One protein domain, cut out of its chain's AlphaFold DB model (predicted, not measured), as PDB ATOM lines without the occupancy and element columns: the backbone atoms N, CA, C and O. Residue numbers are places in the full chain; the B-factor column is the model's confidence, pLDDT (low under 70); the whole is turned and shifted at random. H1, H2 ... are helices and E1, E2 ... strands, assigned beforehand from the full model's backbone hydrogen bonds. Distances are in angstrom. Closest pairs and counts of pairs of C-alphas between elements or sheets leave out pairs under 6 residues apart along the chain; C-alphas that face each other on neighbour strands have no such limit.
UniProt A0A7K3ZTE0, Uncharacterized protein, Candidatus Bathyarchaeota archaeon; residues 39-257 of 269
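AT A GLANCE: This is residues 39 to 257 of the 269 residues of an uncharacterized protein of Candidatus Bathyarchaeota archaeon (UniProt A0A7K3ZTE0). One twisted sheet folds back on itself like a flattened, open barrel: E8, E4, E1 and E13 form one wall, E7, E6, E5 and E10 the other, with E12 joining E10 to E13. Helix H1 packs on the outside of the second wall, on E5, E10 and E11, while the small sheet E2 - E3 - E9 sits at one end. The printed part has 219 residues, with named elements in the order E1 to E6, H1, E7 to E13, H2; it is mostly strand. The ten-strand sheet is mixed, the three-strand sheet antiparallel. The whole is compact, with a radius of gyration of the C-alphas of 18.5 A and spans of 51 by 39 by 33 A.

IN THESE COORDINATES: E1, residues 47 to 56, begins at C-alpha 47 (-23.083, -3.081, 35.781). E2 is residues 65 to 68, E3 73 to 77, and E4 83 to 91, 25.7 A long. E5, residues 102 to 113, is 36.5 A long and E6, 118 to 128, 33.2 A. H1 is residues 134 to 145, 16.5 A, E7 155 to 162, E8 169 to 171 and E9 181 to 183. E10, residues 205 to 218, is the longest strand, 40.8 A. E11 is residues 221 to 226, E12 235 to 242, E13 245 to 249; H2, residues 254 to 257, ends at C-alpha 257 (-4.161, 17.172, 29.267).

HOW THE PARTS SIT: In the branched sheet E10 has E5 on one side, with N 208 to O 110 at 2.9 A, and E11 and E12 on the other, with N 216 to O 223 at 3.0 A and N 207 to O 237 at 2.9 A. E5 and E6 are a hairpin, N 107 to O 123 at 2.8 A. E6 and E7 are parallel, N 124 to O 157 at 2.9 A, and with H1 between them form a strand-helix-strand unit with a right-handed crossover. E12 and E13 are a hairpin, N 240 to O 247 at 3.0 A. E1 has E13 on one side, N 54 to O 248 at 2.8 A, and E4 on the other, N 50 to O 88 at 3.1 A; E8 is beside E4, N 170 to O 89 at 2.9 A. The closest C-alphas of E4 and E6, Phe 89 and Ala 125, are 7.3 A apart. The sheet curls round H1, whose Ala 144 has its C-alpha 5.8 A from that of Val 215 in E10. In the small sheet N 66 and O 75 of E2 and E3 are 2.9 A apart, and N 76 and O 182 of E3 and E9 2.8 A. Every O i to N i+4 pair in H1 is within hydrogen-bond range; H2 is too short for one.

THE WHOLE: The farthest C-alphas, Gly 94 and Ser 186, are 55.0 A apart. The printed part has no cut. The link E9 to E10, 21 residues, is long. Residues 184 to 193 and residue 230 are under 70 in pLDDT; the mean of the printed part is 91.2.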
ATOM      1  N   LYS A  39     -21.742 -22.859  36.545       91.69
ATOM      2  CA  LYS A  39     -22.967 -22.773  35.752       91.69
ATOM      3  C   LYS A  39     -22.747 -21.854  34.557       91.69
ATOM      4  O   LYS A  39     -21.836 -21.028  34.554       91.69
ATOM      5  N   GLN A  40     -23.606 -21.978  33.553       91.56
ATOM      6  CA  GLN A  40     -23.669 -20.988  32.487       91.56
ATOM      7  C   GLN A  40     -24.263 -19.691  33.037       91.56
ATOM      8  O   GLN A  40     -25.270 -19.706  33.750       91.56
ATOM      9  N   ALA A  41     -23.619 -18.577  32.726       90.44
ATOM     10  CA  ALA A  41     -24.071 -17.258  33.121       90.44
ATOM     11  C   ALA A  41     -25.295 -16.790  32.325       90.44
ATOM     12  O   ALA A  41     -25.462 -17.113  31.147       90.44
ATOM     13  N   VAL A  42     -26.143 -16.004  32.988       88.62
ATOM     14  CA  VAL A  42     -27.273 -15.314  32.349       88.62
ATOM     15  C   VAL A  42     -26.781 -14.051  31.627       88.62
ATOM     16  O   VAL A  42     -25.790 -13.458  32.070       88.62
ATOM     17  N   PRO A  43     -27.424 -13.619  30.527       85.56
ATOM     18  CA  PRO A  43     -26.950 -12.484  29.732       85.56
ATOM     19  C   PRO A  43     -27.014 -11.140  30.476       85.56
ATOM     20  O   PRO A  43     -26.253 -10.226  30.158       85.56
ATOM     21  N   GLU A  44     -27.885 -10.994  31.475       88.62
ATOM     22  CA  GLU A  44     -28.063  -9.757  32.231       88.62
ATOM     23  C   GLU A  44     -26.800  -9.391  33.016       88.62
ATOM     24  O   GLU A  44     -26.219 -10.222  33.719       88.62
ATOM     25  N   SER A  45     -26.383  -8.125  32.937       92.12
ATOM     26  CA  SER A  45     -25.264  -7.584  33.713       92.12
ATOM     27  C   SER A  45     -25.764  -6.675  34.829       92.12
ATOM     28  O   SER A  45     -26.710  -5.915  34.648       92.12
ATOM     29  N   GLN A  46     -25.104  -6.722  35.988       93.50
ATOM     30  CA  GLN A  46     -25.399  -5.806  37.095       93.50
ATOM     31  C   GLN A  46     -24.814  -4.416  36.903       93.50
ATOM     32  O   GLN A  46     -25.276  -3.465  37.539       93.50
ATOM     33  N   PHE A  47     -23.796  -4.312  36.053       96.56
ATOM     34  CA  PHE A  47     -23.083  -3.081  35.781       96.56
ATOM     35  C   PHE A  47     -23.098  -2.789  34.284       96.56
ATOM     36  O   PHE A  47     -22.755  -3.653  33.477       96.56
ATOM     37  N   ASN A  48     -23.453  -1.553  33.943       96.94
ATOM     38  CA  ASN A  48     -23.067  -0.952  32.678       96.94
ATOM     39  C   ASN A  48     -21.604  -0.529  32.791       96.94
ATOM     40  O   ASN A  48     -21.190  -0.014  33.835       96.94
ATOM     41  N   ILE A  49     -20.835  -0.753  31.730       97.44
ATOM     42  CA  ILE A  49     -19.415  -0.419  31.694       97.44
ATOM     43  C   ILE A  49     -19.166   0.532  30.548       97.44
ATOM     44  O   ILE A  49     -19.494   0.222  29.407       97.44
ATOM     45  N   ASP A  50     -18.494   1.627  30.866       97.94
ATOM     46  CA  ASP A  50     -17.915   2.522  29.883       97.94
ATOM     47  C   ASP A  50     -16.400   2.572  30.066       97.94
ATOM     48  O   ASP A  50     -15.890   2.566  31.189       97.94
ATOM     49  N   ILE A  51     -15.669   2.682  28.959       98.56
ATOM     50  CA  ILE A  51     -14.271   3.107  29.008       98.56
ATOM     51  C   ILE A  51     -14.308   4.617  29.231       98.56
ATOM     52  O   ILE A  51     -14.852   5.353  28.412       98.56
ATOM     53  N   ALA A  52     -13.812   5.078  30.377       97.88
ATOM     54  CA  ALA A  52     -13.851   6.490  30.761       97.88
ATOM     55  C   ALA A  52     -12.594   7.231  30.296       97.88
ATOM     56  O   ALA A  52     -12.642   8.398  29.899       97.88
ATOM     57  N   TYR A  53     -11.467   6.529  30.338       98.44
ATOM     58  CA  TYR A  53     -10.170   7.025  29.922       98.44
ATOM     59  C   TYR A  53      -9.300   5.845  29.500       98.44
ATOM     60  O   TYR A  53      -9.341   4.788  30.130       98.44
ATOM     61  N   ALA A  54      -8.506   6.022  28.455       98.50
ATOM     62  CA  ALA A  54      -7.445   5.097  28.105       98.50
ATOM     63  C   ALA A  54      -6.274   5.866  27.493       98.50
ATOM     64  O   ALA A  54      -6.479   6.651  26.570       98.50
ATOM     65  N   TYR A  55      -5.062   5.620  27.976       98.19
ATOM     66  CA  TYR A  55      -3.831   6.121  27.382       98.19
ATOM     67  C   TYR A  55      -2.876   4.964  27.110       98.19
ATOM     68  O   TYR A  55      -2.699   4.080  27.950       98.19
ATOM     69  N   VAL A  56      -2.275   4.976  25.926       97.88
ATOM     70  CA  VAL A  56      -1.234   4.037  25.516       97.88
ATOM     71  C   VAL A  56      -0.126   4.835  24.852       97.88
ATOM     72  O   VAL A  56      -0.367   5.526  23.865       97.88
ATOM     73  N   GLY A  57       1.090   4.763  25.373       96.81
ATOM     74  CA  GLY A  57       2.174   5.617  24.901       96.81
ATOM     75  C   GLY A  57       3.518   5.233  25.496       96.81
ATOM     76  O   GLY A  57       3.577   4.307  26.302       96.81
ATOM     77  N   PRO A  58       4.600   5.927  25.114       94.69
ATOM     78  CA  PRO A  58       5.918   5.651  25.657       94.69
ATOM     79  C   PRO A  58       5.969   5.931  27.163       94.69
ATOM     80  O   PRO A  58       5.354   6.885  27.649       94.69
ATOM     81  N   VAL A  59       6.727   5.119  27.904       89.56
ATOM     82  CA  VAL A  59       7.025   5.402  29.318       89.56
ATOM     83  C   VAL A  59       7.738   6.758  29.408       89.56
ATOM     84  O   VAL A  59       8.702   6.973  28.671       89.56
ATOM     85  N   PRO A  60       7.320   7.669  30.306       86.88
ATOM     86  CA  PRO A  60       8.062   8.899  30.549       86.88
ATOM     87  C   PRO A  60       9.488   8.584  31.014       86.88
ATOM     88  O   PRO A  60       9.679   7.724  31.874       86.88
ATOM     89  N   THR A  61      10.493   9.277  30.473       85.81
ATOM     90  CA  THR A  61      11.914   8.988  30.749       85.81
ATOM     91  C   THR A  61      12.260   9.040  32.242       85.81
ATOM     92  O   THR A  61      13.090   8.277  32.728       85.81
ATOM     93  N   ASP A  62      11.580   9.893  33.008       84.12
ATOM     94  CA  ASP A  62      11.722  10.021  34.463       84.12
ATOM     95  C   ASP A  62      11.081   8.867  35.263       84.12
ATOM     96  O   ASP A  62      11.234   8.805  36.482       84.12
ATOM     97  N   LYS A  63      10.382   7.939  34.595       84.06
ATOM     98  CA  LYS A  63       9.650   6.805  35.192       84.06
ATOM     99  C   LYS A  63      10.072   5.440  34.650       84.06
ATOM    100  O   LYS A  63       9.467   4.429  35.013       84.06
ATOM    101  N   GLU A  64      11.117   5.390  33.824       85.00
ATOM    102  CA  GLU A  64      11.638   4.148  33.238       85.00
ATOM    103  C   GLU A  64      12.100   3.142  34.298       85.00
ATOM    104  O   GLU A  64      12.009   1.931  34.091       85.00
ATOM    105  N   SER A  65      12.588   3.626  35.444       88.44
ATOM    106  CA  SER A  65      13.052   2.772  36.532       88.44
ATOM    107  C   SER A  65      12.960   3.441  37.904       88.44
ATOM    108  O   SER A  65      12.895   4.662  38.016       88.44
ATOM    109  N   TYR A  66      12.980   2.633  38.965       88.38
ATOM    110  CA  TYR A  66      13.137   3.102  40.344       88.38
ATOM    111  C   TYR A  66      13.955   2.108  41.171       88.38
ATOM    112  O   TYR A  66      13.994   0.918  40.869       88.38
ATOM    113  N   PHE A  67      14.603   2.559  42.247       89.56
ATOM    114  CA  PHE A  67      15.282   1.650  43.173       89.56
ATOM    115  C   PHE A  67      14.300   1.123  44.228       89.56
ATOM    116  O   PHE A  67      13.783   1.887  45.042       89.56
ATOM    117  N   SER A  68      14.038  -0.186  44.230       88.44
ATOM    118  CA  SER A  68      13.182  -0.822  45.232       88.44
ATOM    119  C   SER A  68      13.994  -1.221  46.453       88.44
ATOM    120  O   SER A  68      14.789  -2.158  46.403       88.44
ATOM    121  N   THR A  69      13.743  -0.567  47.587       90.88
ATOM    122  CA  THR A  69      14.352  -0.931  48.878       90.88
ATOM    123  C   THR A  69      13.884  -2.299  49.373       90.88
ATOM    124  O   THR A  69      14.656  -3.012  50.006       90.88
ATOM    125  N   LYS A  70      12.651  -2.705  49.035       91.00
ATOM    126  CA  LYS A  70      12.090  -4.022  49.382       91.00
ATOM    127  C   LYS A  70      12.884  -5.170  48.757       91.00
ATOM    128  O   LYS A  70      13.075  -6.197  49.398       91.00
ATOM    129  N   TYR A  71      13.308  -4.998  47.506       86.25
ATOM    130  CA  TYR A  71      14.039  -6.018  46.750       86.25
ATOM    131  C   TYR A  71      15.542  -5.721  46.645       86.25
ATOM    132  O   TYR A  71      16.277  -6.520  46.076       86.25
ATOM    133  N   ASN A  72      15.990  -4.586  47.191       91.44
ATOM    134  CA  ASN A  72      17.359  -4.077  47.114       91.44
ATOM    135  C   ASN A  72      17.937  -4.082  45.681       91.44
ATOM    136  O   ASN A  72      19.070  -4.501  45.456       91.44
ATOM    137  N   GLN A  73      17.136  -3.650  44.703       90.50
ATOM    138  CA  GLN A  73      17.514  -3.638  43.286       90.50
ATOM    139  C   GLN A  73      16.794  -2.525  42.518       90.50
ATOM    140  O   GLN A  73      15.707  -2.087  42.907       90.50
ATOM    141  N   THR A  74      17.368  -2.107  41.387       89.31
ATOM    142  CA  THR A  74      16.662  -1.273  40.407       89.31
ATOM    143  C   THR A  74      15.568  -2.095  39.733       89.31
ATOM    144  O   THR A  74      15.803  -3.215  39.284       89.31
ATOM    145  N   MET A  75      14.376  -1.525  39.677       86.38
ATOM    146  CA  MET A  75      13.199  -2.040  39.001       86.38
ATOM    147  C   MET A  75      13.011  -1.237  37.713       86.38
ATOM    148  O   MET A  75      13.087  -0.013  37.763       86.38
ATOM    149  N   ILE A  76      12.784  -1.898  36.584       87.12
ATOM    150  CA  ILE A  76      12.631  -1.279  35.257       87.12
ATOM    151  C   ILE A  76      11.222  -1.567  34.751       87.12
ATOM    152  O   ILE A  76      10.693  -2.643  35.020       87.12
ATOM    153  N   HIS A  77      10.605  -0.603  34.073       86.81
ATOM    154  CA  HIS A  77       9.253  -0.755  33.547       86.81
ATOM    155  C   HIS A  77       9.176  -1.938  32.561       86.81
ATOM    156  O   HIS A  77      10.016  -2.068  31.672       86.81
ATOM    157  N   ASP A  78       8.165  -2.796  32.703       85.62
ATOM    158  CA  ASP A  78       8.046  -4.065  31.957       85.62
ATOM    159  C   ASP A  78       7.745  -3.883  30.463       85.62
ATOM    160  O   ASP A  78       7.958  -4.789  29.655       85.62
ATOM    161  N   SER A  79       7.200  -2.723  30.111       89.25
ATOM    162  CA  SER A  79       6.793  -2.329  28.763       89.25
ATOM    163  C   SER A  79       7.338  -0.940  28.472       89.25
ATOM    164  O   SER A  79       7.215  -0.065  29.327       89.25
ATOM    165  N   LYS A  80       7.910  -0.711  27.286       90.12
ATOM    166  CA  LYS A  80       8.298   0.637  26.839       90.12
ATOM    167  C   LYS A  80       7.114   1.445  26.327       90.12
ATOM    168  O   LYS A  80       7.236   2.660  26.207       90.12
ATOM    169  N   TYR A  81       5.994   0.784  26.045       93.88
ATOM    170  CA  TYR A  81       4.785   1.399  25.515       93.88
ATOM    171  C   TYR A  81       3.542   0.933  26.293       93.88
ATOM    172  O   TYR A  81       2.709   0.200  25.749       93.88
ATOM    173  N   PRO A  82       3.449   1.240  27.602       94.56
ATOM    174  CA  PRO A  82       2.414   0.677  28.451       94.56
ATOM    175  C   PRO A  82       1.025   1.245  28.188       94.56
ATOM    176  O   PRO A  82       0.852   2.280  27.542       94.56
ATOM    177  N   SER A  83       0.034   0.573  28.771       96.38
ATOM    178  CA  SER A  83      -1.354   1.012  28.810       96.38
ATOM    179  C   SER A  83      -1.795   1.458  30.207       96.38
ATOM    180  O   SER A  83      -1.353   0.925  31.228       96.38
ATOM    181  N   ALA A  84      -2.708   2.425  30.234       96.75
ATOM    182  CA  ALA A  84      -3.532   2.807  31.374       96.75
ATOM    183  C   ALA A  84      -4.983   2.943  30.914       96.75
ATOM    184  O   ALA A  84      -5.285   3.749  30.041       96.75
ATOM    185  N   VAL A  85      -5.889   2.185  31.513       97.94
ATOM    186  CA  VAL A  85      -7.321   2.144  31.215       97.94
ATOM    187  C   VAL A  85      -8.087   2.373  32.512       97.94
ATOM    188  O   VAL A  85      -7.785   1.774  33.542       97.94
ATOM    189  N   PHE A  86      -9.107   3.220  32.450       98.00
ATOM    190  CA  PHE A  86     -10.036   3.475  33.540       98.00
ATOM    191  C   PHE A  86     -11.444   3.159  33.056       98.00
ATOM    192  O   PHE A  86     -11.909   3.681  32.037       98.00
ATOM    193  N   LEU A  87     -12.120   2.295  33.799       98.25
ATOM    194  CA  LEU A  87     -13.482   1.873  33.518       98.25
ATOM    195  C   LEU A  87     -14.434   2.563  34.481       98.25
ATOM    196  O   LEU A  87     -14.177   2.628  35.681       98.25
ATOM    197  N   ASN A  88     -15.553   3.046  33.962       98.00
ATOM    198  CA  ASN A  88     -16.652   3.530  34.774       98.00
ATOM    199  C   ASN A  88     -17.707   2.431  34.890       98.00
ATOM    200  O   ASN A  88     -18.324   2.049  33.895       98.00
ATOM    201  N   PHE A  89     -17.917   1.933  36.105       98.06
ATOM    202  CA  PHE A  89     -18.934   0.929  36.401       98.06
ATOM    203  C   PHE A  89     -20.173   1.622  36.941       98.06
ATOM    204  O   PHE A  89     -20.095   2.295  37.962       98.06
ATOM    205  N   THR A  90     -21.321   1.446  36.294       97.88
ATOM    206  CA  THR A  90     -22.592   2.031  36.743       97.88
ATOM    207  C   THR A  90     -23.579   0.930  37.076       97.88
ATOM    208  O   THR A  90     -23.890   0.097  36.226       97.88
ATOM    209  N   ARG A  91     -24.088   0.916  38.310       96.38
ATOM    210  CA  ARG A  91     -25.050  -0.101  38.749       96.38
ATOM    211  C   ARG A  91     -26.368   0.030  37.981       96.38
ATOM    212  O   ARG A  91     -27.017   1.073  38.048       96.38
ATOM    213  N   VAL A  92     -26.778  -1.035  37.293       95.12
ATOM    214  CA  VAL A  92     -28.012  -1.053  36.493       95.12
ATOM    215  C   VAL A  92     -29.254  -1.071  37.400       95.12
ATOM    216  O   VAL A  92     -29.339  -1.953  38.260       95.12
ATOM    217  N   PRO A  93     -30.219  -0.148  37.217       90.69
ATOM    218  CA  PRO A  93     -31.465  -0.126  37.985       90.69
ATOM    219  C   PRO A  93     -32.318  -1.381  37.806       90.69
ATOM    220  O   PRO A  93     -32.422  -1.910  36.701       90.69
ATOM    221  N   GLY A  94     -32.951  -1.852  38.881       84.56
ATOM    222  CA  GLY A  94     -33.915  -2.954  38.874       84.56
ATOM    223  C   GLY A  94     -33.337  -4.339  38.573       84.56
ATOM    224  O   GLY A  94     -34.072  -5.323  38.609       84.56
ATOM    225  N   ILE A  95     -32.036  -4.451  38.289       81.31
ATOM    226  CA  ILE A  95     -31.384  -5.732  37.998       81.31
ATOM    227  C   ILE A  95     -30.645  -6.202  39.237       81.31
ATOM    228  O   ILE A  95     -29.634  -5.611  39.585       81.31
ATOM    229  N   GLN A  96     -31.054  -7.308  39.851       83.31
ATOM    230  CA  GLN A  96     -30.220  -8.079  40.777       83.31
ATOM    231  C   GLN A  96     -30.084  -9.492  40.211       83.31
ATOM    232  O   GLN A  96     -31.082 -10.160  39.951       83.31
ATOM    233  N   ILE A  97     -28.849  -9.946  39.984       78.12
ATOM    234  CA  ILE A  97     -28.613 -11.321  39.523       78.12
ATOM    235  C   ILE A  97     -28.888 -12.263  40.692       78.12
ATOM    236  O   ILE A  97     -28.028 -12.472  41.545       78.12
ATOM    237  N   GLY A  98     -30.101 -12.814  40.708       76.56
ATOM    238  CA  GLY A  98     -30.578 -13.733  41.734       76.56
ATOM    239  C   GLY A  98     -30.762 -13.089  43.111       76.56
ATOM    240  O   GLY A  98     -30.249 -12.013  43.404       76.56
ATOM    241  N   SER A  99     -31.486 -13.785  43.987       86.50
ATOM    242  CA  SER A  99     -31.508 -13.450  45.413       86.50
ATOM    243  C   SER A  99     -30.212 -13.965  46.049       86.50
ATOM    244  O   SER A  99     -30.047 -15.170  46.251       86.50
ATOM    245  N   CYS A 100     -29.261 -13.059  46.266       92.38
ATOM    246  CA  CYS A 100     -27.939 -13.351  46.812       92.38
ATOM    247  C   CYS A 100     -27.494 -12.265  47.795       92.38
ATOM    248  O   CYS A 100     -27.959 -11.126  47.725       92.38
ATOM    249  N   ASP A 101     -26.572 -12.622  48.684       95.06
ATOM    250  CA  ASP A 101     -25.968 -11.713  49.661       95.06
ATOM    251  C   ASP A 101     -24.871 -10.860  49.025       95.06
ATOM    252  O   ASP A 101     -24.613  -9.742  49.466       95.06
ATOM    253  N   ALA A 102     -24.224 -11.371  47.974       96.00
ATOM    254  CA  ALA A 102     -23.159 -10.677  47.268       96.00
ATOM    255  C   ALA A 102     -22.996 -11.164  45.832       96.00
ATOM    256  O   ALA A 102     -23.312 -12.307  45.496       96.00
ATOM    257  N   VAL A 103     -22.409 -10.308  45.003       96.56
ATOM    258  CA  VAL A 103     -22.065 -10.614  43.616       96.56
ATOM    259  C   VAL A 103     -20.787  -9.895  43.200       96.56
ATOM    260  O   VAL A 103     -20.580  -8.730  43.540       96.56
ATOM    261  N   ILE A 104     -19.943 -10.579  42.431       97.62
ATOM    262  CA  ILE A 104     -18.788  -9.995  41.746       97.62
ATOM    263  C   ILE A 104     -18.864 -10.391  40.272       97.62
ATOM    264  O   ILE A 104     -18.840 -11.576  39.953       97.62
ATOM    265  N   GLN A 105     -18.941  -9.414  39.371       97.44
ATOM    266  CA  GLN A 105     -18.777  -9.626  37.933       97.44
ATOM    267  C   GLN A 105     -17.313  -9.429  37.547       97.44
ATOM    268  O   GLN A 105     -16.642  -8.542  38.075       97.44
ATOM    269  N   VAL A 106     -16.816 -10.267  36.641       97.75
ATOM    270  CA  VAL A 106     -15.419 -10.261  36.200       97.75
ATOM    271  C   VAL A 106     -15.361  -9.897  34.726       97.75
ATOM    272  O   VAL A 106     -16.097 -10.451  33.907       97.75
ATOM    273  N   TYR A 107     -14.462  -8.978  34.397       98.00
ATOM    274  CA  TYR A 107     -14.282  -8.438  33.062       98.00
ATOM    275  C   TYR A 107     -12.842  -8.613  32.596       98.00
ATOM    276  O   TYR A 107     -11.904  -8.402  33.363       98.00
ATOM    277  N   GLY A 108     -12.681  -8.991  31.334       97.31
ATOM    278  CA  GLY A 108     -11.417  -8.996  30.618       97.31
ATOM    279  C   GLY A 108     -11.281  -7.713  29.809       97.31
ATOM    280  O   GLY A 108     -12.174  -7.357  29.049       97.31
ATOM    281  N   ILE A 109     -10.165  -7.023  29.974       97.88
ATOM    282  CA  ILE A 109      -9.782  -5.820  29.249       97.88
ATOM    283  C   ILE A 109      -8.687  -6.231  28.279       97.88
ATOM    284  O   ILE A 109      -7.650  -6.752  28.691       97.88
ATOM    285  N   LYS A 110      -8.931  -6.004  26.995       97.00
ATOM    286  CA  LYS A 110      -8.015  -6.299  25.903       97.00
ATOM    287  C   LYS A 110      -7.594  -4.988  25.254       97.00
ATOM    288  O   LYS A 110      -8.445  -4.270  24.733       97.00
ATOM    289  N   VAL A 111      -6.300  -4.698  25.263       97.69
ATOM    290  CA  VAL A 111      -5.709  -3.587  24.505       97.69
ATOM    291  C   VAL A 111      -5.028  -4.194  23.290       97.69
ATOM    292  O   VAL A 111      -4.186  -5.068  23.458       97.69
ATOM    293  N   THR A 112      -5.401  -3.796  22.078       96.81
ATOM    294  CA  THR A 112      -4.852  -4.346  20.830       96.81
ATOM    295  C   THR A 112      -4.265  -3.268  19.948       96.81
ATOM    296  O   THR A 112      -4.821  -2.173  19.873       96.81
ATOM    297  N   THR A 113      -3.217  -3.621  19.214       97.06
ATOM    298  CA  THR A 113      -2.597  -2.780  18.187       97.06
ATOM    299  C   THR A 113      -2.824  -3.329  16.779       97.06
ATOM    300  O   THR A 113      -3.028  -4.533  16.594       97.06
ATOM    301  N   ASP A 114      -2.694  -2.470  15.768       96.94
ATOM    302  CA  ASP A 114      -2.595  -2.861  14.350       96.94
ATOM    303  C   ASP A 114      -1.386  -3.768  14.054       96.94
ATOM    304  O   ASP A 114      -1.412  -4.569  13.122       96.94
ATOM    305  N   THR A 115      -0.344  -3.720  14.891       94.69
ATOM    306  CA  THR A 115       0.830  -4.610  14.803       94.69
ATOM    307  C   THR A 115       0.546  -6.055  15.247       94.69
ATOM    308  O   THR A 115       1.415  -6.930  15.151       94.69
ATOM    309  N   GLY A 116      -0.671  -6.333  15.732       91.75
ATOM    310  CA  GLY A 116      -1.111  -7.658  16.171       91.75
ATOM    311  C   GLY A 116      -0.611  -8.058  17.561       91.75
ATOM    312  O   GLY A 116      -0.644  -9.244  17.895       91.75
ATOM    313  N   ILE A 117      -0.122  -7.104  18.358       93.12
ATOM    314  CA  ILE A 117       0.172  -7.304  19.782       93.12
ATOM    315  C   ILE A 117      -1.080  -6.985  20.599       93.12
ATOM    316  O   ILE A 117      -1.897  -6.140  20.225       93.12
ATOM    317  N   ALA A 118      -1.245  -7.692  21.716       93.62
ATOM    318  CA  ALA A 118      -2.323  -7.430  22.649       93.62
ATOM    319  C   ALA A 118      -1.871  -7.565  24.105       93.62
ATOM    320  O   ALA A 118      -1.137  -8.488  24.452       93.62
ATOM    321  N   GLU A 119      -2.376  -6.676  24.955       94.38
ATOM    322  CA  GLU A 119      -2.327  -6.777  26.411       94.38
ATOM    323  C   GLU A 119      -3.683  -7.243  26.949       94.38
ATOM    324  O   GLU A 119      -4.738  -6.846  26.447       94.38
ATOM    325  N   TYR A 120      -3.647  -8.077  27.989       94.62
ATOM    326  CA  TYR A 120      -4.837  -8.624  28.631       94.62
ATOM    327  C   TYR A 120      -4.774  -8.402  30.142       94.62
ATOM    328  O   TYR A 120      -3.875  -8.893  30.834       94.62
ATOM    329  N   HIS A 121      -5.778  -7.703  30.661       95.69
ATOM    330  CA  HIS A 121      -5.953  -7.405  32.080       95.69
ATOM    331  C   HIS A 121      -7.340  -7.827  32.543       95.69
ATOM    332  O   HIS A 121      -8.272  -7.876  31.750       95.69
ATOM    333  N   ALA A 122      -7.491  -8.153  33.819       96.81
ATOM    334  CA  ALA A 122      -8.783  -8.488  34.394       96.81
ATOM    335  C   ALA A 122      -9.182  -7.458  35.454       96.81
ATOM    336  O   ALA A 122      -8.364  -7.008  36.257       96.81
ATOM    337  N   TRP A 123     -10.460  -7.108  35.495       97.88
ATOM    338  CA  TRP A 123     -11.013  -6.261  36.544       97.88
ATOM    339  C   TRP A 123     -12.348  -6.806  37.003       97.88
ATOM    340  O   TRP A 123     -13.152  -7.282  36.206       97.88
ATOM    341  N   SER A 124     -12.588  -6.734  38.302       97.94
ATOM    342  CA  SER A 124     -13.839  -7.172  38.900       97.94
ATOM    343  C   SER A 124     -14.620  -5.992  39.470       97.94
ATOM    344  O   SER A 124     -14.045  -5.055  40.016       97.94
ATOM    345  N   ALA A 125     -15.941  -6.024  39.338       98.06
ATOM    346  CA  ALA A 125     -16.839  -5.077  39.987       98.06
ATOM    347  C   ALA A 125     -17.857  -5.859  40.808       98.06
ATOM    348  O   ALA A 125     -18.451  -6.817  40.309       98.06
ATOM    349  N   GLY A 126     -18.051  -5.484  42.069       97.06
ATOM    350  CA  GLY A 126     -18.935  -6.228  42.953       97.06
ATOM    351  C   GLY A 126     -19.668  -5.384  43.976       97.06
ATOM    352  O   GLY A 126     -19.267  -4.270  44.313       97.06
ATOM    353  N   THR A 127     -20.762  -5.952  44.468       96.44
ATOM    354  CA  THR A 127     -21.582  -5.366  45.524       96.44
ATOM    355  C   THR A 127     -22.048  -6.434  46.502       96.44
ATOM    356  O   THR A 127     -22.334  -7.570  46.115       96.44
ATOM    357  N   GLY A 128     -22.128  -6.052  47.772       94.81
ATOM    358  CA  GLY A 128     -22.796  -6.814  48.826       94.81
ATOM    359  C   GLY A 128     -24.163  -6.207  49.114       94.81
ATOM    360  O   GLY A 128     -24.281  -4.984  49.149       94.81
ATOM    361  N   TYR A 129     -25.168  -7.055  49.291       92.88
ATOM    362  CA  TYR A 129     -26.547  -6.715  49.661       92.88
ATOM    363  C   TYR A 129     -26.832  -6.969  51.144       92.88
ATOM    364  O   TYR A 129     -27.782  -6.429  51.706       92.88
ATOM    365  N   ALA A 130     -25.991  -7.784  51.777       90.06
ATOM    366  CA  ALA A 130     -25.960  -8.024  53.209       90.06
ATOM    367  C   ALA A 130     -24.537  -7.801  53.731       90.06
ATOM    368  O   ALA A 130     -23.584  -7.747  52.950       90.06
ATOM    369  N   THR A 131     -24.383  -7.644  55.043       90.50
ATOM    370  CA  THR A 131     -23.054  -7.633  55.661       90.50
ATOM    371  C   THR A 131     -22.385  -8.982  55.405       90.50
ATOM    372  O   THR A 131     -22.958 -10.020  55.724       90.50
ATOM    373  N   ILE A 132     -21.181  -8.957  54.837       91.12
ATOM    374  CA  ILE A 132     -20.390 -10.148  54.512       91.12
ATOM    375  C   ILE A 132     -19.207 -10.182  55.477       91.12
ATOM    376  O   ILE A 132     -18.571  -9.150  55.691       91.12
ATOM    377  N   ALA A 133     -18.921 -11.343  56.066       93.88
ATOM    378  CA  ALA A 133     -17.725 -11.521  56.883       93.88
ATOM    379  C   ALA A 133     -16.455 -11.488  56.012       93.88
ATOM    380  O   ALA A 133     -16.490 -11.858  54.839       93.88
ATOM    381  N   ASP A 134     -15.309 -11.104  56.575       93.94
ATOM    382  CA  ASP A 134     -14.056 -11.007  55.806       93.94
ATOM    383  C   ASP A 134     -13.645 -12.347  55.162       93.94
ATOM    384  O   ASP A 134     -13.151 -12.384  54.033       93.94
ATOM    385  N   GLU A 135     -13.897 -13.462  55.851       94.31
ATOM    386  CA  GLU A 135     -13.632 -14.821  55.360       94.31
ATOM    387  C   GLU A 135     -14.503 -15.175  54.145       94.31
ATOM    388  O   GLU A 135     -14.017 -15.721  53.145       94.31
ATOM    389  N   ASP A 136     -15.779 -14.799  54.198       94.56
ATOM    390  CA  ASP A 136     -16.728 -14.959  53.101       94.56
ATOM    391  C   ASP A 136     -16.333 -14.077  51.912       94.56
ATOM    392  O   ASP A 136     -16.297 -14.533  50.765       94.56
ATOM    393  N   PHE A 137     -15.946 -12.826  52.172       94.62
ATOM    394  CA  PHE A 137     -15.473 -11.920  51.131       94.62
ATOM    395  C   PHE A 137     -14.213 -12.462  50.442       94.62
ATOM    396  O   PHE A 137     -14.158 -12.507  49.213       94.62
ATOM    397  N   SER A 138     -13.245 -12.973  51.210       94.88
ATOM    398  CA  SER A 138     -12.047 -13.637  50.679       94.88
ATOM    399  C   SER A 138     -12.388 -14.868  49.826       94.88
ATOM    400  O   SER A 138     -11.808 -15.092  48.755       94.88
ATOM    401  N   THR A 139     -13.370 -15.663  50.260       94.69
ATOM    402  CA  THR A 139     -13.858 -16.834  49.515       94.69
ATOM    403  C   THR A 139     -14.507 -16.420  48.193       94.69
ATOM    404  O   THR A 139     -14.253 -17.032  47.145       94.69
ATOM    405  N   LEU A 140     -15.292 -15.342  48.213       94.81
ATOM    406  CA  LEU A 140     -15.934 -14.764  47.037       94.81
ATOM    407  C   LEU A 140     -14.901 -14.247  46.028       94.81
ATOM    408  O   LEU A 140     -14.963 -14.614  44.853       94.81
ATOM    409  N   THR A 141     -13.914 -13.462  46.467       95.25
ATOM    410  CA  THR A 141     -12.861 -12.918  45.589       95.25
ATOM    411  C   THR A 141     -11.961 -14.014  45.025       95.25
ATOM    412  O   THR A 141     -11.621 -13.995  43.840       95.25
ATOM    413  N   THR A 142     -11.619 -15.021  45.836       95.06
ATOM    414  CA  THR A 142     -10.846 -16.187  45.381       95.06
ATOM    415  C   THR A 142     -11.613 -16.957  44.312       95.06
ATOM    416  O   THR A 142     -11.043 -17.364  43.300       95.06
ATOM    417  N   SER A 143     -12.923 -17.116  44.485       95.19
ATOM    418  CA  SER A 143     -13.784 -17.769  43.499       95.19
ATOM    419  C   SER A 143     -13.926 -16.952  42.216       95.19
ATOM    420  O   SER A 143     -13.807 -17.522  41.136       95.19
ATOM    421  N   ALA A 144     -14.075 -15.627  42.308       95.69
ATOM    422  CA  ALA A 144     -14.074 -14.737  41.145       95.69
ATOM    423  C   ALA A 144     -12.783 -14.876  40.324       95.69
ATOM    424  O   ALA A 144     -12.823 -14.898  39.096       95.69
ATOM    425  N   SER A 145     -11.638 -15.058  40.989       94.88
ATOM    426  CA  SER A 145     -10.348 -15.218  40.309       94.88
ATOM    427  C   SER A 145     -10.250 -16.467  39.424       94.88
ATOM    428  O   SER A 145      -9.446 -16.484  38.497       94.88
ATOM    429  N   LYS A 146     -11.087 -17.486  39.663       94.81
ATOM    430  CA  LYS A 146     -11.148 -18.706  38.841       94.81
ATOM    431  C   LYS A 146     -11.802 -18.471  37.474       94.81
ATOM    432  O   LYS A 146     -11.651 -19.312  36.598       94.81
ATOM    433  N   LEU A 147     -12.500 -17.347  37.286       94.25
ATOM    434  CA  LEU A 147     -13.029 -16.918  35.982       94.25
ATOM    435  C   LEU A 147     -11.952 -16.279  35.088       94.25
ATOM    436  O   LEU A 147     -12.220 -15.962  33.933       94.25
ATOM    437  N   ILE A 148     -10.748 -16.050  35.620       94.44
ATOM    438  CA  ILE A 148      -9.650 -15.382  34.922       94.44
ATOM    439  C   ILE A 148      -8.659 -16.442  34.438       94.44
ATOM    440  O   ILE A 148      -8.031 -17.121  35.251       94.44
ATOM    441  N   ASP A 149      -8.463 -16.543  33.122       92.50
ATOM    442  CA  ASP A 149      -7.384 -17.356  32.556       92.50
ATOM    443  C   ASP A 149      -6.024 -16.716  32.866       92.50
ATOM    444  O   ASP A 149      -5.606 -15.746  32.235       92.50
ATOM    445  N   ARG A 150      -5.318 -17.262  33.858       88.81
ATOM    446  CA  ARG A 150      -4.018 -16.747  34.310       88.81
ATOM    447  C   ARG A 150      -2.893 -16.922  33.289       88.81
ATOM    448  O   ARG A 150      -1.855 -16.293  33.459       88.81
ATOM    449  N   ASN A 151      -3.092 -17.722  32.240       88.50
ATOM    450  CA  ASN A 151      -2.138 -17.797  31.132       88.50
ATOM    451  C   ASN A 151      -2.283 -16.607  30.178       88.50
ATOM    452  O   ASN A 151      -1.325 -16.245  29.499       88.50
ATOM    453  N   LEU A 152      -3.473 -16.004  30.130       89.19
ATOM    454  CA  LEU A 152      -3.786 -14.880  29.256       89.19
ATOM    455  C   LEU A 152      -3.680 -13.539  29.992       89.19
ATOM    456  O   LEU A 152      -3.019 -12.622  29.516       89.19
ATOM    457  N   TYR A 153      -4.319 -13.422  31.157       88.81
ATOM    458  CA  TYR A 153      -4.457 -12.171  31.903       88.81
ATOM    459  C   TYR A 153      -3.318 -11.970  32.909       88.81
ATOM    460  O   TYR A 153      -3.193 -12.721  33.880       88.81
ATOM    461  N   ARG A 154      -2.526 -10.907  32.723       78.06
ATOM    462  CA  ARG A 154      -1.321 -10.634  33.532       78.06
ATOM    463  C   ARG A 154      -1.599 -10.054  34.905       78.06
ATOM    464  O   ARG A 154      -0.912 -10.371  35.870       78.06
ATOM    465  N   SER A 155      -2.590  -9.180  34.985       87.19
ATOM    466  CA  SER A 155      -2.970  -8.534  36.229       87.19
ATOM    467  C   SER A 155      -4.471  -8.625  36.428       87.19
ATOM    468  O   SER A 155      -5.250  -8.717  35.477       87.19
ATOM    469  N   SER A 156      -4.865  -8.657  37.695       92.88
ATOM    470  CA  SER A 156      -6.259  -8.662  38.104       92.88
ATOM    471  C   SER A 156      -6.449  -7.675  39.240       92.88
ATOM    472  O   SER A 156      -5.694  -7.727  40.211       92.88
ATOM    473  N   GLY A 157      -7.471  -6.839  39.148       94.94
ATOM    474  CA  GLY A 157      -7.894  -5.973  40.240       94.94
ATOM    475  C   GLY A 157      -9.404  -5.981  40.411       94.94
ATOM    476  O   GLY A 157     -10.118  -6.831  39.864       94.94
ATOM    477  N   GLY A 158      -9.904  -5.031  41.186       96.06
ATOM    478  CA  GLY A 158     -11.334  -4.883  41.334       96.06
ATOM    479  C   GLY A 158     -11.759  -3.729  42.212       96.06
ATOM    480  O   GLY A 158     -10.975  -3.166  42.976       96.06
ATOM    481  N   THR A 159     -13.045  -3.431  42.105       95.88
ATOM    482  CA  THR A 159     -13.754  -2.481  42.946       95.88
ATOM    483  C   THR A 159     -14.940  -3.192  43.576       95.88
ATOM    484  O   THR A 159     -15.744  -3.817  42.885       95.88
ATOM    485  N   PHE A 160     -15.068  -3.076  44.893       95.75
ATOM    486  CA  PHE A 160     -16.211  -3.594  45.627       95.75
ATOM    487  C   PHE A 160     -16.813  -2.480  46.473       95.75
ATOM    488  O   PHE A 160     -16.089  -1.773  47.172       95.75
ATOM    489  N   SER A 161     -18.134  -2.325  46.417       95.69
ATOM    490  CA  SER A 161     -18.866  -1.392  47.272       95.69
ATOM    491  C   SER A 161     -19.995  -2.133  47.963       95.69
ATOM    492  O   SER A 161     -20.847  -2.722  47.303       95.69
ATOM    493  N   PHE A 162     -20.051  -2.056  49.289       94.75
ATOM    494  CA  PHE A 162     -21.243  -2.480  50.014       94.75
ATOM    495  C   PHE A 162     -22.431  -1.596  49.612       94.75
ATOM    496  O   PHE A 162     -22.269  -0.378  49.491       94.75
ATOM    497  N   ASN A 163     -23.594  -2.206  49.372       93.31
ATOM    498  CA  ASN A 163     -24.817  -1.537  48.929       93.31
ATOM    499  C   ASN A 163     -24.579  -0.548  47.778       93.31
ATOM    500  O   ASN A 163     -24.904   0.638  47.874       93.31
ATOM    501  N   TRP A 164     -23.988  -1.024  46.680       95.81
ATOM    502  CA  TRP A 164     -23.832  -0.208  45.482       95.81
ATOM    503  C   TRP A 164     -25.211   0.123  44.900       95.81
ATOM    504  O   TRP A 164     -25.858  -0.714  44.274       95.81
ATOM    505  N   THR A 165     -25.670   1.351  45.142       94.56
ATOM    506  CA  THR A 165     -27.007   1.815  44.762       94.56
ATOM    507  C   THR A 165     -27.156   1.962  43.252       94.56
ATOM    508  O   THR A 165     -26.193   2.250  42.544       94.56
ATOM    509  N   GLU A 166     -28.382   1.811  42.761       94.94
ATOM    510  CA  GLU A 166     -28.727   1.992  41.349       94.94
ATOM    511  C   GLU A 166     -28.281   3.358  40.813       94.94
ATOM    512  O   GLU A 166     -28.296   4.355  41.537       94.94
ATOM    513  N   ASN A 167     -27.867   3.400  39.543       96.12
ATOM    514  CA  ASN A 167     -27.326   4.579  38.852       96.12
ATOM    515  C   ASN A 167     -26.063   5.192  39.472       96.12
ATOM    516  O   ASN A 167     -25.526   6.153  38.924       96.12
ATOM    517  N   LYS A 168     -25.548   4.655  40.583       96.62
ATOM    518  CA  LYS A 168     -24.270   5.100  41.126       96.62
ATOM    519  C   LYS A 168     -23.147   4.559  40.255       96.62
ATOM    520  O   LYS A 168     -23.055   3.348  40.026       96.62
ATOM    521  N   SER A 169     -22.277   5.461  39.829       96.69
ATOM    522  CA  SER A 169     -21.062   5.134  39.100       96.69
ATOM    523  C   SER A 169     -19.854   5.090  40.036       96.69
ATOM    524  O   SER A 169     -19.767   5.883  40.973       96.69
ATOM    525  N   ILE A 170     -18.927   4.166  39.790       96.94
ATOM    526  CA  ILE A 170     -17.603   4.158  40.416       96.94
ATOM    527  C   ILE A 170     -16.560   3.992  39.315       96.94
ATOM    528  O   ILE A 170     -16.617   3.045  38.524       96.94
ATOM    529  N   LEU A 171     -15.603   4.915  39.298       96.81
ATOM    530  CA  LEU A 171     -14.435   4.850  38.437       96.81
ATOM    531  C   LEU A 171     -13.444   3.824  39.001       96.81
ATOM    532  O   LEU A 171     -13.207   3.763  40.209       96.81
ATOM    533  N   SER A 172     -12.887   2.980  38.139       96.25
ATOM    534  CA  SER A 172     -11.831   2.052  38.528       96.25
ATOM    535  C   SER A 172     -10.549   2.801  38.878       96.25
ATOM    536  O   SER A 172     -10.324   3.923  38.434       96.25
ATOM    537  N   LYS A 173      -9.651   2.123  39.594       93.94
ATOM    538  CA  LYS A 173      -8.235   2.512  39.576       93.94
ATOM    539  C   LYS A 173      -7.636   2.191  38.202       93.94
ATOM    540  O   LYS A 173      -8.292   1.546  37.378       93.94
ATOM    541  N   THR A 174      -6.393   2.602  37.976       94.75
ATOM    542  CA  THR A 174      -5.661   2.307  36.741       94.75
ATOM    543  C   THR A 174      -5.597   0.802  36.467       94.75
ATOM    544  O   THR A 174      -5.185   0.016  37.323       94.75
ATOM    545  N   ILE A 175      -5.988   0.406  35.257       95.50
ATOM    546  CA  ILE A 175      -5.890  -0.956  34.720       95.50
ATOM    547  C   ILE A 175      -4.916  -0.917  33.551       95.50
ATOM    548  O   ILE A 175      -5.108  -0.135  32.631       95.50
ATOM    549  N   GLY A 176      -3.900  -1.767  33.537       93.62
ATOM    550  CA  GLY A 176      -2.967  -1.804  32.417       93.62
ATOM    551  C   GLY A 176      -1.592  -2.281  32.831       93.62
ATOM    552  O   GLY A 176      -1.401  -2.775  33.948       93.62
ATOM    553  N   SER A 177      -0.642  -2.155  31.912       92.31
ATOM    554  CA  SER A 177       0.763  -2.472  32.156       92.31
ATOM    555  C   SER A 177       1.534  -1.323  32.801       92.31
ATOM    556  O   SER A 177       2.650  -1.551  33.271       92.31
ATOM    557  N   VAL A 178       0.964  -0.113  32.895       90.06
ATOM    558  CA  VAL A 178       1.627   0.974  33.622       90.06
ATOM    559  C   VAL A 178       1.841   0.614  35.091       90.06
ATOM    560  O   VAL A 178       0.974   0.035  35.748       90.06
ATOM    561  N   GLY A 179       3.026   0.933  35.605       84.31
ATOM    562  CA  GLY A 179       3.415   0.604  36.972       84.31
ATOM    563  C   GLY A 179       3.812  -0.863  37.166       84.31
ATOM    564  O   GLY A 179       4.051  -1.278  38.301       84.31
ATOM    565  N   SER A 180       3.895  -1.650  36.088       85.56
ATOM    566  CA  SER A 180       4.462  -3.001  36.120       85.56
ATOM    567  C   SER A 180       5.970  -2.905  35.924       85.56
ATOM    568  O   SER A 180       6.431  -2.335  34.935       85.56
ATOM    569  N   TYR A 181       6.732  -3.428  36.886       85.06
ATOM    570  CA  TYR A 181       8.189  -3.364  36.874       85.06
ATOM    571  C   TYR A 181       8.825  -4.719  37.180       85.06
ATOM    572  O   TYR A 181       8.398  -5.431  38.096       85.06
ATOM    573  N   THR A 182       9.948  -4.983  36.520       82.06
ATOM    574  CA  THR A 182      10.775  -6.177  36.675       82.06
ATOM    575  C   THR A 182      12.125  -5.807  37.275       82.06
ATOM    576  O   THR A 182      12.599  -4.677  37.157       82.06
ATOM    577  N   GLY A 183      12.750  -6.753  37.974       75.44
ATOM    578  CA  GLY A 183      14.087  -6.550  38.521       75.44
ATOM    579  C   GLY A 183      15.126  -6.404  37.412       75.44
ATOM    580  O   GLY A 183      15.068  -7.117  36.414       75.44
ATOM    581  N   ASN A 184      16.120  -5.540  37.626       64.44
ATOM    582  CA  ASN A 184      17.289  -5.348  36.760       64.44
ATOM    583  C   ASN A 184      18.260  -6.550  36.804       64.44
ATOM    584  O   ASN A 184      19.452  -6.406  37.066       64.44
ATOM    585  N   HIS A 185      17.750  -7.764  36.616       53.34
ATOM    586  CA  HIS A 185      18.569  -8.914  36.258       53.34
ATOM    587  C   HIS A 185      18.675  -8.895  34.740       53.34
ATOM    588  O   HIS A 185      17.631  -8.815  34.112       53.34
ATOM    589  N   SER A 186      19.901  -8.938  34.206       43.25
ATOM    590  CA  SER A 186      20.432  -9.091  32.830       43.25
ATOM    591  C   SER A 186      19.567  -9.686  31.685       43.25
ATOM    592  O   SER A 186      20.104 -10.286  30.761       43.25
ATOM    593  N   TYR A 187      18.255  -9.479  31.689       45.22
ATOM    594  CA  TYR A 187      17.229  -9.905  30.739       45.22
ATOM    595  C   TYR A 187      16.670  -8.709  29.957       45.22
ATOM    596  O   TYR A 187      15.603  -8.795  29.360       45.22
ATOM    597  N   ALA A 188      17.407  -7.592  29.911       43.66
ATOM    598  CA  ALA A 188      17.074  -6.404  29.120       43.66
ATOM    599  C   ALA A 188      16.917  -6.673  27.603       43.66
ATOM    600  O   ALA A 188      16.629  -5.747  26.846       43.66
ATOM    601  N   THR A 189      17.115  -7.910  27.142       46.38
ATOM    602  CA  THR A 189      16.870  -8.323  25.758       46.38
ATOM    603  C   THR A 189      15.429  -8.745  25.498       46.38
ATOM    604  O   THR A 189      14.968  -8.571  24.374       46.38
ATOM    605  N   ASP A 190      14.696  -9.209  26.512       48.00
ATOM    606  CA  ASP A 190      13.341  -9.722  26.326       48.00
ATOM    607  C   ASP A 190      12.371  -8.780  27.034       48.00
ATOM    608  O   ASP A 190      11.877  -9.048  28.132       48.00
ATOM    609  N   LEU A 191      12.117  -7.633  26.389       55.81
ATOM    610  CA  LEU A 191      10.925  -6.841  26.690       55.81
ATOM    611  C   LEU A 191       9.734  -7.790  26.795       55.81
ATOM    612  O   LEU A 191       9.641  -8.760  26.037       55.81
ATOM    613  N   SER A 192       8.838  -7.511  27.743       63.94
ATOM    614  CA  SER A 192       7.605  -8.271  27.907       63.94
ATOM    615  C   SER A 192       7.003  -8.587  26.536       63.94
ATOM    616  O   SER A 192       6.851  -7.687  25.713       63.94
ATOM    617  N   THR A 193       6.588  -9.836  26.291       62.75
ATOM    618  CA  THR A 193       5.864 -10.227  25.060       62.75
ATOM    619  C   THR A 193       4.562  -9.439  24.839       62.75
ATOM    620  O   THR A 193       3.859  -9.659  23.858       62.75
ATOM    621  N   PHE A 194       4.223  -8.559  25.776       72.12
ATOM    622  CA  PHE A 194       3.045  -7.718  25.811       72.12
ATOM    623  C   PHE A 194       3.396  -6.227  25.716       72.12
ATOM    624  O   PHE A 194       2.497  -5.407  25.795       72.12
ATOM    625  N   ASP A 195       4.670  -5.853  25.532       88.44
ATOM    626  CA  ASP A 195       5.010  -4.490  25.124       88.44
ATOM    627  C   ASP A 195       4.336  -4.210  23.777       88.44
ATOM    628  O   ASP A 195       4.651  -4.845  22.762       88.44
ATOM    629  N   LEU A 196       3.393  -3.268  23.778       92.31
ATOM    630  CA  LEU A 196       2.569  -2.926  22.620       92.31
ATOM    631  C   LEU A 196       3.401  -2.389  21.442       92.31
ATOM    632  O   LEU A 196       2.931  -2.404  20.305       92.31
ATOM    633  N   SER A 197       4.652  -1.982  21.689       92.38
ATOM    634  CA  SER A 197       5.613  -1.551  20.669       92.38
ATOM    635  C   SER A 197       6.618  -2.629  20.234       92.38
ATOM    636  O   SER A 197       7.452  -2.378  19.363       92.38
ATOM    637  N   SER A 198       6.546  -3.849  20.783       90.31
ATOM    638  CA  SER A 198       7.518  -4.933  20.521       90.31
ATOM    639  C   SER A 198       7.615  -5.368  19.051       90.31
ATOM    640  O   SER A 198       8.649  -5.884  18.631       90.31
ATOM    641  N   LYS A 199       6.565  -5.138  18.251       90.94
ATOM    642  CA  LYS A 199       6.534  -5.379  16.793       90.94
ATOM    643  C   LYS A 199       6.587  -4.092  15.959       90.94
ATOM    644  O   LYS A 199       6.234  -4.107  14.783       90.94
ATOM    645  N   GLY A 200       7.036  -2.992  16.556       90.31
ATOM    646  CA  GLY A 200       7.022  -1.654  15.967       90.31
ATOM    647  C   GLY A 200       6.008  -0.739  16.649       90.31
ATOM    648  O   GLY A 200       5.119  -1.199  17.364       90.31
ATOM    649  N   ILE A 201       6.160   0.569  16.432       92.00
ATOM    650  CA  ILE A 201       5.249   1.576  16.986       92.00
ATOM    651  C   ILE A 201       3.886   1.427  16.291       92.00
ATOM    652  O   ILE A 201       3.849   1.477  15.058       92.00
ATOM    653  N   PRO A 202       2.787   1.233  17.041       95.38
ATOM    654  CA  PRO A 202       1.467   1.049  16.451       95.38
ATOM    655  C   PRO A 202       0.947   2.330  15.788       95.38
ATOM    656  O   PRO A 202       1.300   3.438  16.205       95.38
ATOM    657  N   ASN A 203       0.084   2.183  14.780       96.88
ATOM    658  CA  ASN A 203      -0.675   3.294  14.188       96.88
ATOM    659  C   ASN A 203      -2.116   3.348  14.690       96.88
ATOM    660  O   ASN A 203      -2.723   4.415  14.630       96.88
ATOM    661  N   GLU A 204      -2.637   2.233  15.200       97.69
ATOM    662  CA  GLU A 204      -3.988   2.134  15.745       97.69
ATOM    663  C   GLU A 204      -3.955   1.355  17.057       97.69
ATOM    664  O   GLU A 204      -3.244   0.354  17.196       97.69
ATOM    665  N   VAL A 205      -4.747   1.811  18.026       98.44
ATOM    666  CA  VAL A 205      -4.900   1.149  19.321       98.44
ATOM    667  C   VAL A 205      -6.379   1.074  19.665       98.44
ATOM    668  O   VAL A 205      -7.086   2.078  19.658       98.44
ATOM    669  N   THR A 206      -6.848  -0.122  20.003       98.56
ATOM    670  CA  THR A 206      -8.225  -0.374  20.438       98.56
ATOM    671  C   THR A 206      -8.228  -0.945  21.846       98.56
ATOM    672  O   THR A 206      -7.431  -1.824  22.169       98.56
ATOM    673  N   VAL A 207      -9.160  -0.482  22.675       98.62
ATOM    674  CA  VAL A 207      -9.455  -1.077  23.981       98.62
ATOM    675  C   VAL A 207     -10.844  -1.691  23.921       98.62
ATOM    676  O   VAL A 207     -11.813  -1.023  23.563       98.62
ATOM    677  N   ALA A 208     -10.944  -2.966  24.284       98.44
ATOM    678  CA  ALA A 208     -12.189  -3.714  24.344       98.44
ATOM    679  C   ALA A 208     -12.355  -4.365  25.720       98.44
ATOM    680  O   ALA A 208     -11.402  -4.889  26.297       98.44
ATOM    681  N   VAL A 209     -13.576  -4.348  26.244       98.25
ATOM    682  CA  VAL A 209     -13.941  -4.952  27.527       98.25
ATOM    683  C   VAL A 209     -14.940  -6.067  27.273       98.25
ATOM    684  O   VAL A 209     -15.933  -5.870  26.580       98.25
ATOM    685  N   TYR A 210     -14.705  -7.229  27.865       97.25
ATOM    686  CA  TYR A 210     -15.538  -8.420  27.756       97.25
ATOM    687  C   TYR A 210     -15.960  -8.852  29.148       97.25
ATOM    688  O   TYR A 210     -15.149  -8.822  30.071       97.25
ATOM    689  N   ARG A 211     -17.205  -9.292  29.321       96.31
ATOM    690  CA  ARG A 211     -17.581  -9.988  30.553       96.31
ATOM    691  C   ARG A 211     -17.119 -11.441  30.454       96.31
ATOM    692  O   ARG A 211     -17.307 -12.080  29.425       96.31
ATOM    693  N   LEU A 212     -16.436 -11.915  31.494       95.81
ATOM    694  CA  LEU A 212     -15.961 -13.302  31.601       95.81
ATOM    695  C   LEU A 212     -16.954 -14.172  32.377       95.81
ATOM    696  O   LEU A 212     -16.985 -15.394  32.235       95.81
ATOM    697  N   GLY A 213     -17.756 -13.535  33.225       96.19
ATOM    698  CA  GLY A 213     -18.758 -14.178  34.053       96.19
ATOM    699  C   GLY A 213     -18.983 -13.404  35.343       96.19
ATOM    700  O   GLY A 213     -18.628 -12.227  35.473       96.19
ATOM    701  N   TYR A 214     -19.570 -14.075  36.321       96.94
ATOM    702  CA  TYR A 214     -19.765 -13.539  37.656       96.94
ATOM    703  C   TYR A 214     -19.820 -14.651  38.699       96.94
ATOM    704  O   TYR A 214     -20.003 -15.829  38.400       96.94
ATOM    705  N   VAL A 215     -19.672 -14.264  39.956       96.31
ATOM    706  CA  VAL A 215     -19.849 -15.141  41.106       96.31
ATOM    707  C   VAL A 215     -20.890 -14.542  42.030       96.31
ATOM    708  O   VAL A 215     -20.935 -13.323  42.199       96.31
ATOM    709  N   THR A 216     -21.734 -15.385  42.613       95.69
ATOM    710  CA  THR A 216     -22.704 -14.979  43.636       95.69
ATOM    711  C   THR A 216     -22.423 -15.717  44.929       95.69
ATOM    712  O   THR A 216     -21.968 -16.861  44.897       95.69
ATOM    713  N   MET A 217     -22.760 -15.092  46.051       94.88
ATOM    714  CA  MET A 217     -22.750 -15.722  47.365       94.88
ATOM    715  C   MET A 217     -24.131 -15.662  48.002       94.88
ATOM    716  O   MET A 217     -24.752 -14.601  48.003       94.88
ATOM    717  N   SER A 218     -24.567 -16.778  48.581       93.81
ATOM    718  CA  SER A 218     -25.779 -16.859  49.394       93.81
ATOM    719  C   SER A 218     -25.504 -17.734  50.613       93.81
ATOM    720  O   SER A 218     -25.187 -18.911  50.468       93.81
ATOM    721  N   LYS A 219     -25.634 -17.173  51.816       90.56
ATOM    722  CA  LYS A 219     -25.407 -17.837  53.109       90.56
ATOM    723  C   LYS A 219     -24.035 -18.519  53.198       90.56
ATOM    724  O   LYS A 219     -23.941 -19.662  53.633       90.56
ATOM    725  N   GLY A 220     -22.992 -17.830  52.735       88.38
ATOM    726  CA  GLY A 220     -21.614 -18.341  52.696       88.38
ATOM    727  C   GLY A 220     -21.310 -19.295  51.532       88.38
ATOM    728  O   GLY A 220     -20.149 -19.604  51.273       88.38
ATOM    729  N   GLU A 221     -22.312 -19.738  50.765       91.81
ATOM    730  CA  GLU A 221     -22.090 -20.610  49.609       91.81
ATOM    731  C   GLU A 221     -21.845 -19.803  48.333       91.81
ATOM    732  O   GLU A 221     -22.641 -18.932  47.974       91.81
ATOM    733  N   VAL A 222     -20.764 -20.123  47.610       94.12
ATOM    734  CA  VAL A 222     -20.403 -19.457  46.350       94.12
ATOM    735  C   VAL A 222     -20.789 -20.300  45.140       94.12
ATOM    736  O   VAL A 222     -20.468 -21.486  45.051       94.12
ATOM    737  N   THR A 223     -21.416 -19.662  44.153       95.00
ATOM    738  CA  THR A 223     -21.664 -20.245  42.827       95.00
ATOM    739  C   THR A 223     -20.931 -19.438  41.759       95.00
ATOM    740  O   THR A 223     -20.991 -18.206  41.767       95.00
ATOM    741  N   LEU A 224     -20.251 -20.126  40.836       95.31
ATOM    742  CA  LEU A 224     -19.594 -19.498  39.691       95.31
ATOM    743  C   LEU A 224     -20.489 -19.596  38.463       95.31
ATOM    744  O   LEU A 224     -21.040 -20.653  38.161       95.31
ATOM    745  N   TYR A 225     -20.565 -18.501  37.726       95.25
ATOM    746  CA  TYR A 225     -21.282 -18.403  36.470       95.25
ATOM    747  C   TYR A 225     -20.310 -17.911  35.411       95.25
ATOM    748  O   TYR A 225     -19.820 -16.786  35.491       95.25
ATOM    749  N   GLN A 226     -20.008 -18.755  34.435       94.38
ATOM    750  CA  GLN A 226     -19.089 -18.417  33.357       94.38
ATOM    751  C   GLN A 226     -19.890 -18.025  32.117       94.38
ATOM    752  O   GLN A 226     -20.843 -18.719  31.743       94.38
ATOM    753  N   ASP A 227     -19.522 -16.907  31.494       90.81
ATOM    754  CA  ASP A 227     -20.077 -16.556  30.190       90.81
ATOM    755  C   ASP A 227     -19.537 -17.541  29.143       90.81
ATOM    756  O   ASP A 227     -18.391 -17.999  29.217       90.81
ATOM    757  N   ALA A 228     -20.356 -17.870  28.141       81.56
ATOM    758  CA  ALA A 228     -19.814 -18.465  26.923       81.56
ATOM    759  C   ALA A 228     -18.772 -17.502  26.329       81.56
ATOM    760  O   ALA A 228     -18.855 -16.300  26.577       81.56
ATOM    761  N   ILE A 229     -17.803 -18.020  25.564       74.44
ATOM    762  CA  ILE A 229     -16.749 -17.205  24.938       74.44
ATOM    763  C   ILE A 229     -17.404 -15.995  24.262       74.44
ATOM    764  O   ILE A 229     -18.126 -16.139  23.277       74.44
ATOM    765  N   ALA A 230     -17.218 -14.817  24.857       68.50
ATOM    766  CA  ALA A 230     -17.943 -13.628  24.455       68.50
ATOM    767  C   ALA A 230     -17.386 -13.134  23.118       68.50
ATOM    768  O   ALA A 230     -16.260 -12.644  23.051       68.50
ATOM    769  N   GLU A 231     -18.178 -13.247  22.052       74.12
ATOM    770  CA  GLU A 231     -17.779 -12.762  20.724       74.12
ATOM    771  C   GLU A 231     -17.858 -11.232  20.618       74.12
ATOM    772  O   GLU A 231     -17.130 -10.622  19.834       74.12
ATOM    773  N   LYS A 232     -18.711 -10.593  21.432       89.69
ATOM    774  CA  LYS A 232     -18.934  -9.147  21.401       89.69
ATOM    775  C   LYS A 232     -18.496  -8.482  22.712       89.69
ATOM    776  O   LYS A 232     -18.937  -8.918  23.778       89.69
ATOM    777  N   PRO A 233     -17.683  -7.415  22.656       95.81
ATOM    778  CA  PRO A 233     -17.327  -6.662  23.849       95.81
ATOM    779  C   PRO A 233     -18.535  -5.905  24.415       95.81
ATOM    780  O   PRO A 233     -19.409  -5.447  23.676       95.81
ATOM    781  N   VAL A 234     -18.559  -5.747  25.739       96.06
ATOM    782  CA  VAL A 234     -19.534  -4.911  26.456       96.06
ATOM    783  C   VAL A 234     -19.216  -3.419  26.324       96.06
ATOM    784  O   VAL A 234     -20.118  -2.598  26.431       96.06
ATOM    785  N   ALA A 235     -17.956  -3.076  26.042       97.88
ATOM    786  CA  ALA A 235     -17.511  -1.733  25.679       97.88
ATOM    787  C   ALA A 235     -16.289  -1.823  24.759       97.88
ATOM    788  O   ALA A 235     -15.426  -2.677  24.962       97.88
ATOM    789  N   GLN A 236     -16.194  -0.945  23.765       98.38
ATOM    790  CA  GLN A 236     -15.040  -0.868  22.872       98.38
ATOM    791  C   GLN A 236     -14.828   0.574  22.420       98.38
ATOM    792  O   GLN A 236     -15.793   1.257  22.074       98.38
ATOM    793  N   VAL A 237     -13.574   1.021  22.407       98.56
ATOM    794  CA  VAL A 237     -13.176   2.321  21.860       98.56
ATOM    795  C   VAL A 237     -11.875   2.188  21.080       98.56
ATOM    796  O   VAL A 237     -10.972   1.446  21.471       98.56
ATOM    797  N   GLU A 238     -11.786   2.932  19.987       98.56
ATOM    798  CA  GLU A 238     -10.535   3.194  19.284       98.56
ATOM    799  C   GLU A 238      -9.921   4.476  19.859       98.56
ATOM    800  O   GLU A 238     -10.625   5.465  20.091       98.56
ATOM    801  N   LEU A 239      -8.624   4.447  20.160       98.62
ATOM    802  CA  LEU A 239      -7.926   5.587  20.742       98.62
ATOM    803  C   LEU A 239      -7.430   6.500  19.621       98.62
ATOM    804  O   LEU A 239      -6.904   6.045  18.609       98.62
ATOM    805  N   SER A 240      -7.542   7.809  19.829       98.19
ATOM    806  CA  SER A 240      -7.031   8.802  18.883       98.19
ATOM    807  C   SER A 240      -5.556   9.082  19.142       98.19
ATOM    808  O   SER A 240      -5.125   9.134  20.293       98.19
ATOM    809  N   LYS A 241      -4.776   9.313  18.085       97.75
ATOM    810  CA  LYS A 241      -3.373   9.713  18.225       97.75
ATOM    811  C   LYS A 241      -3.258  11.014  19.029       97.75
ATOM    812  O   LYS A 241      -3.949  11.989  18.736       97.75
ATOM    813  N   TYR A 242      -2.381  11.027  20.031       97.06
ATOM    814  CA  TYR A 242      -2.122  12.173  20.901       97.06
ATOM    815  C   TYR A 242      -0.629  12.232  21.230       97.06
ATOM    816  O   TYR A 242      -0.111  11.366  21.936       97.06
ATOM    817  N   ASP A 243       0.054  13.250  20.702       94.31
ATOM    818  CA  ASP A 243       1.514  13.380  20.756       94.31
ATOM    819  C   ASP A 243       2.223  12.096  20.263       94.31
ATOM    820  O   ASP A 243       1.965  11.635  19.144       94.31
ATOM    821  N   THR A 244       3.073  11.485  21.089       94.50
ATOM    822  CA  THR A 244       3.770  10.227  20.794       94.50
ATOM    823  C   THR A 244       2.965   8.977  21.156       94.50
ATOM    824  O   THR A 244       3.511   7.882  21.082       94.50
ATOM    825  N   GLY A 245       1.709   9.123  21.592       97.12
ATOM    826  CA  GLY A 245       0.852   8.041  22.076       97.12
ATOM    827  C   GLY A 245      -0.563   8.065  21.494       97.12
ATOM    828  O   GLY A 245      -0.835   8.640  20.437       97.12
ATOM    829  N   PHE A 246      -1.476   7.422  22.213       98.50
ATOM    830  CA  PHE A 246      -2.881   7.231  21.873       98.50
ATOM    831  C   PHE A 246      -3.743   7.505  23.100       98.50
ATOM    832  O   PHE A 246      -3.437   7.026  24.190       98.50
ATOM    833  N   LEU A 247      -4.825   8.258  22.925       98.44
ATOM    834  CA  LEU A 247      -5.689   8.719  24.001       98.44
ATOM    835  C   LEU A 247      -7.168   8.549  23.642       98.44
ATOM    836  O   LEU A 247      -7.629   8.929  22.566       98.44
ATOM    837  N   TYR A 248      -7.925   8.048  24.606       98.56
ATOM    838  CA  TYR A 248      -9.364   8.213  24.713       98.56
ATOM    839  C   TYR A 248      -9.656   8.869  26.061       98.56
ATOM    840  O   TYR A 248      -9.163   8.411  27.089       98.56
ATOM    841  N   ASN A 249     -10.447   9.939  26.085       97.44
ATOM    842  CA  ASN A 249     -10.624  10.733  27.296       97.44
ATOM    843  C   ASN A 249     -12.039  11.312  27.407       97.44
ATOM    844  O   ASN A 249     -12.485  12.054  26.533       97.44
ATOM    845  N   ARG A 250     -12.722  11.005  28.518       96.69
ATOM    846  CA  ARG A 250     -14.014  11.598  28.903       96.69
ATOM    847  C   ARG A 250     -14.014  12.238  30.293       96.69
ATOM    848  O   ARG A 250     -15.065  12.703  30.725       96.69
ATOM    849  N   ILE A 251     -12.881  12.237  31.001       95.31
ATOM    850  CA  ILE A 251     -12.814  12.619  32.428       95.31
ATOM    851  C   ILE A 251     -11.856  13.780  32.723       95.31
ATOM    852  O   ILE A 251     -11.943  14.388  33.790       95.31
ATOM    853  N   VAL A 252     -10.949  14.107  31.799       95.69
ATOM    854  CA  VAL A 252     -10.017  15.234  31.924       95.69
ATOM    855  C   VAL A 252     -10.401  16.316  30.908       95.69
ATOM    856  O   VAL A 252     -10.526  16.006  29.726       95.69
ATOM    857  N   PRO A 253     -10.580  17.585  31.301       95.19
ATOM    858  CA  PRO A 253     -10.737  18.676  30.341       95.19
ATOM    859  C   PRO A 253      -9.531  18.782  29.394       95.19
ATOM    860  O   PRO A 253      -8.384  18.652  29.826       95.19
ATOM    861  N   SER A 254      -9.767  19.014  28.100       94.56
ATOM    862  CA  SER A 254      -8.714  18.981  27.071       94.56
ATOM    863  C   SER A 254      -7.569  19.962  27.341       94.56
ATOM    864  O   SER A 254      -6.409  19.656  27.070       94.56
ATOM    865  N   GLU A 255      -7.873  21.120  27.921       94.81
ATOM    866  CA  GLU A 255      -6.914  22.154  28.311       94.81
ATOM    867  C   GLU A 255      -5.976  21.734  29.458       94.81
ATOM    868  O   GLU A 255      -4.917  22.334  29.632       94.81
ATOM    869  N   GLN A 256      -6.333  20.692  30.217       94.88
ATOM    870  CA  GLN A 256      -5.523  20.154  31.313       94.88
ATOM    871  C   GLN A 256      -4.628  18.988  30.878       94.88
ATOM    872  O   GLN A 256      -3.689  18.651  31.597       94.88
ATOM    873  N   LEU A 257      -4.875  18.378  29.709       94.12
ATOM    874  CA  LEU A 257      -4.161  17.172  29.267       94.12
ATOM    875  C   LEU A 257      -2.642  17.370  29.176       94.12
ATOM    876  O   LEU A 257      -1.890  16.496  29.589       94.12
TER     877      LEU A 257